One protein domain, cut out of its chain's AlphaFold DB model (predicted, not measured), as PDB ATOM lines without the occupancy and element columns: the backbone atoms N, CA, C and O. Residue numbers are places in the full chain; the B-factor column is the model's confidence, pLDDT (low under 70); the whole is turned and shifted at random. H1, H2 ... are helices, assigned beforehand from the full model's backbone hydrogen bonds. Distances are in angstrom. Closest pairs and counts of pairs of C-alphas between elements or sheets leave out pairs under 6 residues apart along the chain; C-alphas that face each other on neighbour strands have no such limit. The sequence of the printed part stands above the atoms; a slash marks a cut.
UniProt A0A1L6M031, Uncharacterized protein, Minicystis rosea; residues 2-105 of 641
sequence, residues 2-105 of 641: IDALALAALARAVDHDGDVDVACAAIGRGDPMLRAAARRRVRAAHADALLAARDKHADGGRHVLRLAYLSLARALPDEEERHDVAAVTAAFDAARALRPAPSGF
ATOM      1  N   ILE A   2     207.356 184.275 167.984       84.00
ATOM      2  CA  ILE A   2     206.747 184.654 166.688       84.00
ATOM      3  C   ILE A   2     207.477 185.844 166.054       84.00
ATOM      4  O   ILE A   2     207.905 185.745 164.908       84.00
ATOM      5  N   ASP A   3     207.701 186.913 166.825       91.31
ATOM      6  CA  ASP A   3     208.415 188.099 166.333       91.31
ATOM      7  C   ASP A   3     209.859 187.775 165.936       91.31
ATOM      8  O   ASP A   3     210.319 188.235 164.904       91.31
ATOM      9  N   ALA A   4     210.554 186.900 166.670       92.19
ATOM     10  CA  ALA A   4     211.905 186.464 166.304       92.19
ATOM     11  C   ALA A   4     211.932 185.712 164.959       92.19
ATOM     12  O   ALA A   4     212.826 185.936 164.145       92.19
ATOM     13  N   LEU A   5     210.937 184.852 164.701       91.69
ATOM     14  CA  LEU A   5     210.805 184.141 163.427       91.69
ATOM     15  C   LEU A   5     210.453 185.093 162.272       91.69
ATOM     16  O   LEU A   5     211.008 184.964 161.184       91.69
ATOM     17  N   ALA A   6     209.554 186.049 162.509       94.00
ATOM     18  CA  ALA A   6     209.172 187.064 161.530       94.00
ATOM     19  C   ALA A   6     210.327 188.037 161.218       94.00
ATOM     20  O   ALA A   6     210.597 188.295 160.047       94.00
ATOM     21  N   LEU A   7     211.071 188.493 162.233       96.19
ATOM     22  CA  LEU A   7     212.285 189.301 162.077       96.19
ATOM     23  C   LEU A   7     213.352 188.548 161.272       96.19
ATOM     24  O   LEU A   7     213.889 189.091 160.310       96.19
ATOM     25  N   ALA A   8     213.626 187.282 161.602       94.56
ATOM     26  CA  ALA A   8     214.588 186.469 160.854       94.56
ATOM     27  C   ALA A   8     214.178 186.283 159.382       94.56
ATOM     28  O   ALA A   8     215.028 186.289 158.492       94.56
ATOM     29  N   ALA A   9     212.880 186.137 159.115       95.25
ATOM     30  CA  ALA A   9     212.345 186.017 157.766       95.25
ATOM     31  C   ALA A   9     212.463 187.317 156.954       95.25
ATOM     32  O   ALA A   9     212.893 187.268 155.803       95.25
ATOM     33  N   LEU A  10     212.134 188.462 157.560       96.50
ATOM     34  CA  LEU A  10     212.295 189.787 156.955       96.50
ATOM     35  C   LEU A  10     213.768 190.089 156.658       96.50
ATOM     36  O   LEU A  10     214.096 190.442 155.532       96.50
ATOM     37  N   ALA A  11     214.667 189.859 157.622       96.06
ATOM     38  CA  ALA A  11     216.104 190.047 157.416       96.06
ATOM     39  C   ALA A  11     216.634 189.173 156.272       96.06
ATOM     40  O   ALA A  11     217.391 189.639 155.427       96.06
ATOM     41  N   ARG A  12     216.179 187.918 156.194       94.88
ATOM     42  CA  ARG A  12     216.552 187.025 155.098       94.88
ATOM     43  C   ARG A  12     216.053 187.528 153.744       94.88
ATOM     44  O   ARG A  12     216.782 187.394 152.769       94.88
ATOM     45  N   ALA A  13     214.837 188.061 153.670       95.75
ATOM     46  CA  ALA A  13     214.318 188.634 152.432       95.75
ATOM     47  C   ALA A  13     215.136 189.855 151.990       95.75
ATOM     48  O   ALA A  13     215.484 189.934 150.817       95.75
ATOM     49  N   VAL A  14     215.538 190.724 152.930       96.25
ATOM     50  CA  VAL A  14     216.460 191.845 152.659       96.25
ATOM     51  C   VAL A  14     217.797 191.340 152.097       96.25
ATOM     52  O   VAL A  14     218.254 191.856 151.082       96.25
ATOM     53  N   ASP A  15     218.387 190.295 152.692       94.81
ATOM     54  CA  ASP A  15     219.673 189.725 152.249       94.81
ATOM     55  C   ASP A  15     219.627 189.103 150.842       94.81
ATOM     56  O   ASP A  15     220.652 189.022 150.169       94.81
ATOM     57  N   HIS A  16     218.462 188.609 150.412       92.25
ATOM     58  CA  HIS A  16     218.293 187.913 149.127       92.25
ATOM     59  C   HIS A  16     217.689 188.808 148.043       92.25
ATOM     60  O   HIS A  16     217.242 188.286 147.025       92.25
ATOM     61  N   ASP A  17     217.645 190.123 148.271       88.75
ATOM     62  CA  ASP A  17     217.016 191.080 147.354       88.75
ATOM     63  C   ASP A  17     215.560 190.698 147.009       88.75
ATOM     64  O   ASP A  17     215.109 190.801 145.871       88.75
ATOM     65  N   GLY A  18     214.846 190.161 148.003       88.38
ATOM     66  CA  GLY A  18     213.493 189.634 147.861       88.38
ATOM     67  C   GLY A  18     212.399 190.626 148.251       88.38
ATOM     68  O   GLY A  18     212.649 191.788 148.562       88.38
ATOM     69  N   ASP A  19     211.166 190.129 148.284       92.19
ATOM     70  CA  ASP A  19     209.961 190.859 148.683       92.19
ATOM     71  C   ASP A  19     209.286 190.219 149.919       92.19
ATOM     72  O   ASP A  19     209.822 189.320 150.586       92.19
ATOM     73  N   VAL A  20     208.080 190.685 150.252       92.44
ATOM     74  CA  VAL A  20     207.280 190.141 151.360       92.44
ATOM     75  C   VAL A  20     206.924 188.660 151.172       92.44
ATOM     76  O   VAL A  20     206.770 187.937 152.165       92.44
ATOM     77  N   ASP A  21     206.837 188.170 149.935       89.00
ATOM     78  CA  ASP A  21     206.569 186.763 149.649       89.00
ATOM     79  C   ASP A  21     207.808 185.906 149.902       89.00
ATOM     80  O   ASP A  21     207.692 184.834 150.509       89.00
ATOM     81  N   VAL A  22     209.003 186.406 149.572       93.12
ATOM     82  CA  VAL A  22     210.277 185.781 149.967       93.12
ATOM     83  C   VAL A  22     210.388 185.694 151.492       93.12
ATOM     84  O   VAL A  22     210.738 184.632 152.023       93.12
ATOM     85  N   ALA A  23     210.006 186.747 152.223       93.75
ATOM     86  CA  ALA A  23     209.936 186.705 153.686       93.75
ATOM     87  C   ALA A  23     208.921 185.645 154.167       93.75
ATOM     88  O   ALA A  23     209.234 184.789 155.000       93.75
ATOM     89  N   CYS A  24     207.712 185.613 153.601       90.25
ATOM     90  CA  CYS A  24     206.689 184.625 153.961       90.25
ATOM     91  C   CYS A  24     207.096 183.173 153.642       90.25
ATOM     92  O   CYS A  24     206.701 182.242 154.365       90.25
ATOM     93  N   ALA A  25     207.884 182.969 152.584       88.56
ATOM     94  CA  ALA A  25     208.457 181.685 152.206       88.56
ATOM     95  C   ALA A  25     209.569 181.257 153.175       88.56
ATOM     96  O   ALA A  25     209.606 180.094 153.587       88.56
ATOM     97  N   ALA A  26     210.422 182.189 153.620       91.00
ATOM     98  CA  ALA A  26     211.487 181.929 154.592       91.00
ATOM     99  C   ALA A  26     210.954 181.374 155.927       91.00
ATOM    100  O   ALA A  26     211.574 180.484 156.517       91.00
ATOM    101  N   ILE A  27     209.759 181.803 156.348       91.06
ATOM    102  CA  ILE A  27     209.054 181.278 157.534       91.06
ATOM    103  C   ILE A  27     208.772 179.772 157.423       91.06
ATOM    104  O   ILE A  27     208.685 179.080 158.438       91.06
ATOM    105  N   GLY A  28     208.672 179.227 156.205       80.38
ATOM    106  CA  GLY A  28     208.466 177.795 155.968       80.38
ATOM    107  C   GLY A  28     209.538 176.898 156.598       80.38
ATOM    108  O   GLY A  28     209.255 175.735 156.872       80.38
ATOM    109  N   ARG A  29     210.730 177.441 156.884       80.44
ATOM    110  CA  ARG A  29     211.837 176.723 157.538       80.44
ATOM    111  C   ARG A  29     211.788 176.774 159.072       80.44
ATOM    112  O   ARG A  29     212.581 176.100 159.715       80.44
ATOM    113  N   GLY A  30     210.886 177.569 159.651       80.81
ATOM    114  CA  GLY A  30     210.694 177.690 161.098       80.81
ATOM    115  C   GLY A  30     209.689 176.691 161.673       80.81
ATOM    116  O   GLY A  30     209.112 175.871 160.948       80.81
ATOM    117  N   ASP A  31     209.459 176.804 162.983       77.75
ATOM    118  CA  ASP A  31     208.511 175.984 163.747       77.75
ATOM    119  C   ASP A  31     207.111 175.990 163.094       77.75
ATOM    120  O   ASP A  31     206.516 177.069 162.972       77.75
ATOM    121  N   PRO A  32     206.572 174.819 162.679       69.00
ATOM    122  CA  PRO A  32     205.248 174.687 162.073       69.00
ATOM    123  C   PRO A  32     204.126 175.405 162.825       69.00
ATOM    124  O   PRO A  32     203.258 175.995 162.179       69.00
ATOM    125  N   MET A  33     204.161 175.407 164.161       66.50
ATOM    126  CA  MET A  33     203.107 175.993 164.994       66.50
ATOM    127  C   MET A  33     203.107 177.525 164.950       66.50
ATOM    128  O   MET A  33     202.069 178.155 165.147       66.50
ATOM    129  N   LEU A  34     204.252 178.141 164.650       79.06
ATOM    130  CA  LEU A  34     204.404 179.596 164.635       79.06
ATOM    131  C   LEU A  34     204.234 180.203 163.238       79.06
ATOM    132  O   LEU A  34     204.054 181.415 163.124       79.06
ATOM    133  N   ARG A  35     204.270 179.392 162.167       83.88
ATOM    134  CA  ARG A  35     204.349 179.883 160.775       83.88
ATOM    135  C   ARG A  35     203.208 180.815 160.395       83.88
ATOM    136  O   ARG A  35     203.440 181.859 159.793       83.88
ATOM    137  N   ALA A  36     201.976 180.437 160.727       64.62
ATOM    138  CA  ALA A  36     200.800 181.221 160.362       64.62
ATOM    139  C   ALA A  36     200.797 182.587 161.062       64.62
ATOM    140  O   ALA A  36     200.573 183.612 160.421       64.62
ATOM    141  N   ALA A  37     201.104 182.608 162.363       69.25
ATOM    142  CA  ALA A  37     201.186 183.842 163.133       69.25
ATOM    143  C   ALA A  37     202.351 184.730 162.669       69.25
ATOM    144  O   ALA A  37     202.165 185.929 162.487       69.25
ATOM    145  N   ALA A  38     203.517 184.141 162.384       86.25
ATOM    146  CA  ALA A  38     204.672 184.870 161.869       86.25
ATOM    147  C   ALA A  38     204.403 185.478 160.482       86.25
ATOM    148  O   ALA A  38     204.759 186.627 160.251       86.25
ATOM    149  N   ARG A  39     203.716 184.763 159.575       84.25
ATOM    150  CA  ARG A  39     203.338 185.303 158.253       84.25
ATOM    151  C   ARG A  39     202.390 186.487 158.369       84.25
ATOM    152  O   ARG A  39     202.581 187.481 157.679       84.25
ATOM    153  N   ARG A  40     201.392 186.399 159.257       77.00
ATOM    154  CA  ARG A  40     200.509 187.538 159.549       77.00
ATOM    155  C   ARG A  40     201.307 188.727 160.069       77.00
ATOM    156  O   ARG A  40     201.092 189.838 159.608       77.00
ATOM    157  N   ARG A  41     202.268 188.479 160.964       86.75
ATOM    158  CA  ARG A  41     203.124 189.529 161.521       86.75
ATOM    159  C   ARG A  41     203.997 190.206 160.464       86.75
ATOM    160  O   ARG A  41     204.051 191.428 160.442       86.75
ATOM    161  N   VAL A  42     204.607 189.430 159.564       92.88
ATOM    162  CA  VAL A  42     205.383 189.946 158.422       92.88
ATOM    163  C   VAL A  42     204.514 190.790 157.493       92.88
ATOM    164  O   VAL A  42     204.916 191.888 157.131       92.88
ATOM    165  N   ARG A  43     203.316 190.312 157.133       84.81
ATOM    166  CA  ARG A  43     202.408 191.045 156.237       84.81
ATOM    167  C   ARG A  43     201.891 192.342 156.850       84.81
ATOM    168  O   ARG A  43     201.872 193.346 156.154       84.81
ATOM    169  N   ALA A  44     201.520 192.318 158.130       78.69
ATOM    170  CA  ALA A  44     201.104 193.519 158.852       78.69
ATOM    171  C   ALA A  44     202.241 194.550 158.893       78.69
ATOM    172  O   ALA A  44     202.073 195.659 158.408       78.69
ATOM    173  N   ALA A  45     203.437 194.140 159.332       88.25
ATOM    174  CA  ALA A  45     204.592 195.033 159.386       88.25
ATOM    175  C   ALA A  45     204.993 195.580 158.003       88.25
ATOM    176  O   ALA A  45     205.426 196.722 157.895       88.25
ATOM    177  N   HIS A  46     204.844 194.782 156.940       93.25
ATOM    178  CA  HIS A  46     205.080 195.224 155.566       93.25
ATOM    179  C   HIS A  46     204.034 196.241 155.089       93.25
ATOM    180  O   HIS A  46     204.397 197.214 154.439       93.25
ATOM    181  N   ALA A  47     202.756 196.045 155.420       75.25
ATOM    182  CA  ALA A  47     201.706 197.013 155.112       75.25
ATOM    183  C   ALA A  47     201.951 198.351 155.830       75.25
ATOM    184  O   ALA A  47     201.922 199.397 155.185       75.25
ATOM    185  N   ASP A  48     202.296 198.315 157.119       78.81
ATOM    186  CA  ASP A  48     202.646 199.516 157.890       78.81
ATOM    187  C   ASP A  48     203.870 200.229 157.290       78.81
ATOM    188  O   ASP A  48     203.905 201.454 157.175       78.81
ATOM    189  N   ALA A  49     204.870 199.461 156.851       89.19
ATOM    190  CA  ALA A  49     206.065 199.994 156.210       89.19
ATOM    191  C   ALA A  49     205.788 200.635 154.842       89.19
ATOM    192  O   ALA A  49     206.410 201.644 154.517       89.19
ATOM    193  N   LEU A  50     204.848 200.093 154.058       83.75
ATOM    194  CA  LEU A  50     204.402 200.708 152.804       83.75
ATOM    195  C   LEU A  50     203.733 202.065 153.047       83.75
ATOM    196  O   LEU A  50     203.936 202.985 152.265       83.75
ATOM    197  N   LEU A  51     202.967 202.198 154.132       77.81
ATOM    198  CA  LEU A  51     202.350 203.471 154.514       77.81
ATOM    199  C   LEU A  51     203.387 204.483 155.014       77.81
ATOM    200  O   LEU A  51     203.259 205.679 154.753       77.81
ATOM    201  N   ALA A  52     204.423 204.011 155.711       77.75
ATOM    202  CA  ALA A  52     205.517 204.853 156.186       77.75
ATOM    203  C   ALA A  52     206.446 205.325 155.047       77.75
ATOM    204  O   ALA A  52     206.994 206.424 155.111       77.75
ATOM    205  N   ALA A  53     206.621 204.525 153.993       81.94
ATOM    206  CA  ALA A  53     207.441 204.865 152.834       81.94
ATOM    207  C   ALA A  53     206.650 205.725 151.827       81.94
ATOM    208  O   ALA A  53     206.105 205.217 150.851       81.94
ATOM    209  N   ARG A  54     206.579 207.045 152.057       67.62
ATOM    210  CA  ARG A  54     205.863 207.993 151.169       67.62
ATOM    211  C   ARG A  54     206.431 208.095 149.743       67.62
ATOM    212  O   ARG A  54     205.665 208.398 148.832       67.62
ATOM    213  N   ASP A  55     207.717 207.798 149.535       68.69
ATOM    214  CA  ASP A  55     208.405 207.993 148.251       68.69
ATOM    215  C   ASP A  55     208.900 206.682 147.616       68.69
ATOM    216  O   ASP A  55     209.452 205.792 148.270       68.69
ATOM    217  N   LYS A  56     208.740 206.568 146.288       56.16
ATOM    218  CA  LYS A  56     209.263 205.443 145.494       56.16
ATOM    219  C   LYS A  56     210.771 205.604 145.281       56.16
ATOM    220  O   LYS A  56     211.204 206.193 144.294       56.16
ATOM    221  N   HIS A  57     211.579 205.052 146.182       64.00
ATOM    222  CA  HIS A  57     213.027 204.939 145.975       64.00
ATOM    223  C   HIS A  57     213.373 203.798 145.002       64.00
ATOM    224  O   HIS A  57     212.659 202.799 144.916       64.00
ATOM    225  N   ALA A  58     214.514 203.907 144.312       52.06
ATOM    226  CA  ALA A  58     215.043 202.849 143.440       52.06
ATOM    227  C   ALA A  58     215.324 201.524 144.189       52.06
ATOM    228  O   ALA A  58     215.366 200.470 143.564       52.06
ATOM    229  N   ASP A  59     215.454 201.577 145.523       70.19
ATOM    230  CA  ASP A  59     215.597 200.423 146.429       70.19
ATOM    231  C   ASP A  59     214.268 199.994 147.094       70.19
ATOM    232  O   ASP A  59     214.262 199.366 148.154       70.19
ATOM    233  N   GLY A  60     213.123 200.388 146.520       76.25
ATOM    234  CA  GLY A  60     211.822 200.421 147.199       76.25
ATOM    235  C   GLY A  60     211.421 199.130 147.920       76.25
ATOM    236  O   GLY A  60     210.941 199.193 149.048       76.25
ATOM    237  N   GLY A  61     211.687 197.959 147.333       85.81
ATOM    238  CA  GLY A  61     211.381 196.670 147.966       85.81
ATOM    239  C   GLY A  61     212.182 196.420 149.250       85.81
ATOM    240  O   GLY A  61     211.605 196.133 150.301       85.81
ATOM    241  N   ARG A  62     213.511 196.588 149.206       93.56
ATOM    242  CA  ARG A  62     214.371 196.379 150.383       93.56
ATOM    243  C   ARG A  62     214.157 197.450 151.437       93.56
ATOM    244  O   ARG A  62     214.134 197.125 152.621       93.56
ATOM    245  N   HIS A  63     213.962 198.701 151.025       94.69
ATOM    246  CA  HIS A  63     213.675 199.803 151.945       94.69
ATOM    247  C   HIS A  63     212.426 199.524 152.788       94.69
ATOM    248  O   HIS A  63     212.476 199.578 154.017       94.69
ATOM    249  N   VAL A  64     211.334 199.108 152.141       94.62
ATOM    250  CA  VAL A  64     210.083 198.742 152.820       94.62
ATOM    251  C   VAL A  64     210.277 197.528 153.731       94.62
ATOM    252  O   VAL A  64     209.794 197.529 154.861       94.62
ATOM    253  N   LEU A  65     211.029 196.505 153.313       96.69
ATOM    254  CA  LEU A  65     211.320 195.356 154.181       96.69
ATOM    255  C   LEU A  65     212.175 195.725 155.404       96.69
ATOM    256  O   LEU A  65     211.948 195.172 156.484       96.69
ATOM    257  N   ARG A  66     213.123 196.663 155.275       97.38
ATOM    258  CA  ARG A  66     213.906 197.192 156.407       97.38
ATOM    259  C   ARG A  66     213.018 197.974 157.370       97.38
ATOM    260  O   ARG A  66     213.086 197.729 158.571       97.38
ATOM    261  N   LEU A  67     212.126 198.828 156.865       96.00
ATOM    262  CA  LEU A  67     211.124 199.517 157.686       96.00
ATOM    263  C   LEU A  67     210.175 198.529 158.381       96.00
ATOM    264  O   LEU A  67     209.899 198.679 159.570       96.00
ATOM    265  N   ALA A  68     209.744 197.468 157.694       95.69
ATOM    266  CA  ALA A  68     208.917 196.412 158.280       95.69
ATOM    267  C   ALA A  68     209.661 195.673 159.403       95.69
ATOM    268  O   ALA A  68     209.101 195.422 160.473       95.69
ATOM    269  N   TYR A  69     210.943 195.357 159.187       97.56
ATOM    270  CA  TYR A  69     211.805 194.779 160.216       97.56
ATOM    271  C   TYR A  69     211.933 195.718 161.419       97.56
ATOM    272  O   TYR A  69     211.747 195.281 162.552       97.56
ATOM    273  N   LEU A  70     212.213 197.003 161.189       96.94
ATOM    274  CA  LEU A  70     212.400 198.007 162.237       96.94
ATOM    275  C   LEU A  70     211.120 198.278 163.033       96.94
ATOM    276  O   LEU A  70     211.186 198.388 164.257       96.94
ATOM    277  N   SER A  71     209.960 198.290 162.371       94.31
ATOM    278  CA  SER A  71     208.644 198.365 163.017       94.31
ATOM    279  C   SER A  71     208.455 197.198 163.983       94.31
ATOM    280  O   SER A  71     208.225 197.384 165.181       94.31
ATOM    281  N   LEU A  72     208.679 195.975 163.494       95.06
ATOM    282  CA  LEU A  72     208.537 194.772 164.306       95.06
ATOM    283  C   LEU A  72     209.579 194.694 165.435       95.06
ATOM    284  O   LEU A  72     209.295 194.190 166.522       95.06
ATOM    285  N   ALA A  73     210.776 195.223 165.193       95.06
ATOM    286  CA  ALA A  73     211.855 195.330 166.163       95.06
ATOM    287  C   ALA A  73     211.662 196.482 167.165       95.06
ATOM    288  O   ALA A  73     212.471 196.598 168.090       95.06
ATOM    289  N   ARG A  74     210.621 197.312 167.006       95.12
ATOM    290  CA  ARG A  74     210.386 198.534 167.795       95.12
ATOM    291  C   ARG A  74     211.602 199.468 167.805       95.12
ATOM    292  O   ARG A  74     211.981 199.995 168.844       95.12
ATOM    293  N   ALA A  75     212.226 199.613 166.643       95.12
ATOM    294  CA  ALA A  75     213.410 200.436 166.411       95.12
ATOM    295  C   ALA A  75     213.216 201.333 165.177       95.12
ATOM    296  O   ALA A  75     214.168 201.626 164.462       95.12
ATOM    297  N   LEU A  76     211.965 201.698 164.878       92.94
ATOM    298  CA  LEU A  76     211.641 202.551 163.741       92.94
ATOM    299  C   LEU A  76     212.264 203.945 163.961       92.94
ATOM    300  O   LEU A  76     212.026 204.510 165.029       92.94
ATOM    301  N   PRO A  77     213.033 204.489 163.000       91.50
ATOM    302  CA  PRO A  77     213.605 205.829 163.120       91.50
ATOM    303  C   PRO A  77     212.516 206.912 163.064       91.50
ATOM    304  O   PRO A  77     211.334 206.620 162.805       91.50
ATOM    305  N   ASP A  78     212.902 208.159 163.320       91.81
ATOM    306  CA  ASP A  78     211.986 209.300 163.265       91.81
ATOM    307  C   ASP A  78     211.447 209.510 161.841       91.81
ATOM    308  O   ASP A  78     212.020 209.031 160.864       91.81
ATOM    309  N   GLU A  79     210.290 210.169 161.709       86.00
ATOM    310  CA  GLU A  79     209.558 210.256 160.432       86.00
ATOM    311  C   GLU A  79     210.415 210.823 159.290       86.00
ATOM    312  O   GLU A  79     210.392 210.275 158.190       86.00
ATOM    313  N   GLU A  80     211.233 211.839 159.568       87.31
ATOM    314  CA  GLU A  80     212.132 212.461 158.586       87.31
ATOM    315  C   GLU A  80     213.216 211.489 158.085       87.31
ATOM    316  O   GLU A  80     213.543 211.465 156.898       87.31
ATOM    317  N   GLU A  81     213.722 210.621 158.962       91.06
ATOM    318  CA  GLU A  81     214.782 209.655 158.655       91.06
ATOM    319  C   GLU A  81     214.259 208.409 157.927       91.06
ATOM    320  O   GLU A  81     215.026 207.703 157.274       91.06
ATOM    321  N   ARG A  82     212.949 208.125 157.985       92.25
ATOM    322  CA  ARG A  82     212.342 206.968 157.290       92.25
ATOM    323  C   ARG A  82     212.438 207.064 155.769       92.25
ATOM    324  O   ARG A  82     212.283 206.046 155.091       92.25
ATOM    325  N   HIS A  83     212.684 208.258 155.239       88.25
ATOM    326  CA  HIS A  83     212.872 208.518 153.811       88.25
ATOM    327  C   HIS A  83     214.349 208.486 153.390       88.25
ATOM    328  O   HIS A  83     214.656 208.411 152.200       88.25
ATOM    329  N   ASP A  84     215.274 208.487 154.349       92.00
ATOM    330  CA  ASP A  84     216.693 208.315 154.077       92.00
ATOM    331  C   ASP A  84     217.038 206.818 154.074       92.00
ATOM    332  O   ASP A  84     217.095 206.141 155.104       92.00
ATOM    333  N   VAL A  85     217.282 206.285 152.875       93.38
ATOM    334  CA  VAL A  85     217.665 204.881 152.667       93.38
ATOM    335  C   VAL A  85     218.926 204.519 153.460       93.38
ATOM    336  O   VAL A  85     219.022 203.399 153.970       93.38
ATOM    337  N   ALA A  86     219.885 205.438 153.597       94.31
ATOM    338  CA  ALA A  86     221.114 205.198 154.344       94.31
ATOM    339  C   ALA A  86     220.840 205.142 155.853       94.31
ATOM    340  O   ALA A  86     221.318 204.217 156.516       94.31
ATOM    341  N   ALA A  87     220.016 206.054 156.375       94.94
ATOM    342  CA  ALA A  87     219.619 206.063 157.785       94.94
ATOM    343  C   ALA A  87     218.831 204.796 158.162       94.94
ATOM    344  O   ALA A  87     219.166 204.117 159.135       94.94
ATOM    345  N   VAL A  88     217.845 204.408 157.346       95.94
ATOM    346  CA  VAL A  88     217.069 203.172 157.545       95.94
ATOM    347  C   VAL A  88     217.953 201.930 157.449       95.94
ATOM    348  O   VAL A  88     217.768 200.985 158.218       95.94
ATOM    349  N   THR A  89     218.933 201.917 156.543       96.50
ATOM    350  CA  THR A  89     219.899 200.813 156.440       96.50
ATOM    351  C   THR A  89     220.764 200.713 157.695       96.50
ATOM    352  O   THR A  89     220.850 199.636 158.282       96.50
ATOM    353  N   ALA A  90     221.314 201.832 158.173       96.56
ATOM    354  CA  ALA A  90     222.105 201.864 159.401       96.56
ATOM    355  C   ALA A  90     221.285 201.429 160.631       96.56
ATOM    356  O   ALA A  90     221.754 200.622 161.437       96.56
ATOM    357  N   ALA A  91     220.040 201.902 160.750       96.88
ATOM    358  CA  ALA A  91     219.126 201.502 161.818       96.88
ATOM    359  C   ALA A  91     218.801 200.002 161.754       96.88
ATOM    360  O   ALA A  91     218.806 199.320 162.783       96.88
ATOM    361  N   PHE A  92     218.548 199.469 160.554       97.06
ATOM    362  CA  PHE A  92     218.304 198.042 160.330       97.06
ATOM    363  C   PHE A  92     219.502 197.195 160.765       97.06
ATOM    364  O   PHE A  92     219.323 196.247 161.534       97.06
ATOM    365  N   ASP A  93     220.711 197.560 160.344       96.75
ATOM    366  CA  ASP A  93     221.931 196.832 160.691       96.75
ATOM    367  C   ASP A  93     222.202 196.873 162.202       96.75
ATOM    368  O   ASP A  93     222.494 195.836 162.806       96.75
ATOM    369  N   ALA A  94     222.000 198.027 162.848       96.19
ATOM    370  CA  ALA A  94     222.107 198.164 164.301       96.19
ATOM    371  C   ALA A  94     221.067 197.304 165.045       96.19
ATOM    372  O   ALA A  94     221.404 196.547 165.961       96.19
ATOM    373  N   ALA A  95     219.799 197.355 164.627       95.81
ATOM    374  CA  ALA A  95     218.718 196.577 165.228       95.81
ATOM    375  C   ALA A  95     218.904 195.062 165.038       95.81
ATOM    376  O   ALA A  95     218.510 194.280 165.915       95.81
ATOM    377  N   ARG A  96     219.500 194.655 163.912       95.44
ATOM    378  CA  ARG A  96     219.847 193.269 163.593       95.44
ATOM    379  C   ARG A  96     221.045 192.779 164.401       95.44
ATOM    380  O   ARG A  96     221.001 191.657 164.900       95.44
ATOM    381  N   ALA A  97     222.079 193.599 164.584       94.56
ATOM    382  CA  ALA A  97     223.258 193.245 165.379       94.56
ATOM    383  C   ALA A  97     222.904 192.930 166.845       94.56
ATOM    384  O   ALA A  97     223.464 192.010 167.437       94.56
ATOM    385  N   LEU A  98     221.910 193.627 167.404       93.06
ATOM    386  CA  LEU A  98     221.381 193.373 168.752       93.06
ATOM    387  C   LEU A  98     220.561 192.075 168.866       93.06
ATOM    388  O   LEU A  98     220.164 191.686 169.966       93.06
ATOM    389  N   ARG A  99     220.258 191.414 167.744       88.81
ATOM    390  CA  ARG A  99     219.357 190.258 167.669       88.81
ATOM    391  C   ARG A  99     220.015 189.135 166.869       88.81
ATOM    392  O   ARG A  99     219.663 188.935 165.702       88.81
ATOM    393  N   PRO A 100     220.957 188.386 167.473       73.31
ATOM    394  CA  PRO A 100     221.595 187.263 166.799       73.31
ATOM    395  C   PRO A 100     220.533 186.299 166.264       73.31
ATOM    396  O   PRO A 100     219.531 186.020 166.930       73.31
ATOM    397  N   ALA A 101     220.741 185.824 165.033       70.62
ATOM    398  CA  ALA A 101     219.801 184.935 164.369       70.62
ATOM    399  C   ALA A 101     219.519 183.722 165.271       70.62
ATOM    400  O   ALA A 101     220.469 183.117 165.780       70.62
ATOM    401  N   PRO A 102     218.242 183.355 165.491       66.62
ATOM    402  CA  PRO A 102     217.921 182.197 166.306       66.62
ATOM    403  C   PRO A 102     218.613 180.969 165.708       66.62
ATOM    404  O   PRO A 102     218.440 180.665 164.524       66.62
ATOM    405  N   SER A 103     219.428 180.283 166.514       57.53
ATOM    406  CA  SER A 103     220.064 179.036 166.100       57.53
ATOM    407  C   SER A 103     218.967 178.030 165.738       57.53
ATOM    408  O   SER A 103     217.959 177.911 166.434       57.53
ATOM    409  N   GLY A 104     219.117 177.355 164.595       52.75
ATOM    410  CA  GLY A 104     218.096 176.501 163.967       52.75
ATOM    411  C   GLY A 104     217.786 175.192 164.708       52.75
ATOM    412  O   GLY A 104     217.620 174.152 164.075       52.75
ATOM    413  N   PHE A 105     217.736 175.213 166.037       53.62
ATOM    414  CA  PHE A 105     217.611 174.046 166.900       53.62
ATOM    415  C   PHE A 105     216.200 174.000 167.517       53.62
ATOM    416  O   PHE A 105     215.898 174.668 168.498       53.62
TER     417      PHE A 105
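Overview. This is residues 2 to 105 of the 641 residues of an uncharacterized protein of Minicystis rosea (UniProt A0A1L6M031). Two helices side by side and running opposite ways, H1 and H4, make the middle of this domain; the longest helix, H3, crosses both of them on one side, and H5 packs on H4 on the side away from H3. H2 folds back into a helical hairpin with H3 and packs on H1 as well. The printed part has 104 residues with five named helices, in the order H1 H2 H3 H4 H5, and no named strand; its class is all helix. The whole is compact, with a radius of gyration of the C-alphas of 12.7 A, yet elongated in outline, spanning 38 by 24 by 21 A.

Arrangement. H1, residues 2 to 15, touches H2, residues 20 to 29, closest at the C-alphas of Ala 9 and Ala 23, 4.8 A apart; they run opposite ways at a steep tilt of 60 degrees. H2 and H3, residues 35 to 52, form a hairpin, two helices that touch and run opposite ways at a shallow tilt of 22 degrees, with the C-alphas of Cys 24 and Arg 39 closest at 5.5 A. H3 touches H1 with its residues 35 to 42 alone, at a steep tilt of 60 degrees, closest at the C-alphas of Ala 6 and Ala 38, 5.0 A. H4, residues 60 to 72, touches H3 at a steep tilt of 65 degrees, closest at the C-alphas of Ala 45 and Ala 68, 4.7 A. H4 also touches H1, opposite ways at a shallow tilt of 22 degrees, closest at the C-alphas of Val 14 and Arg 62, 5.5 A. H5, residues 85 to 97, touches H4 at a steep tilt of 43 degrees, the same way, with the C-alphas of Arg 66 and Phe 92 closest at 6.0 A. H5 is apart from H2 and H3. The helix packing is mostly crossed, only just, with 2 of 6 pairs at a shallow tilt. In H1, H3, H4 and H5 every O i to N i+4 pair is within hydrogen-bond range; in H2 4 of 6 are.

Along the chain. H1 begins at C-alpha 2, (206.747, 184.654, 166.688), and measures 20.0 A from first to last C-alpha. H2 measures 15.5 A. H3 begins at C-alpha 35, (204.349, 179.883, 160.775), and measures 25.4 A. H4 measures 18.3 A. H5 measures 18.1 A and ends at C-alpha 97, (223.258, 193.245, 165.379).

Size, cuts and confidence. The C-alphas farthest apart are those of Asp 55 and Phe 105, 39.8 A. The printed part has no cut. The link from H4 to H5, residues 73 to 84, is long. The mean pLDDT of the printed part is 86.4; it is under 70 at residues 32 to 33, 36 to 37, 54 to 58 and 102 to 105.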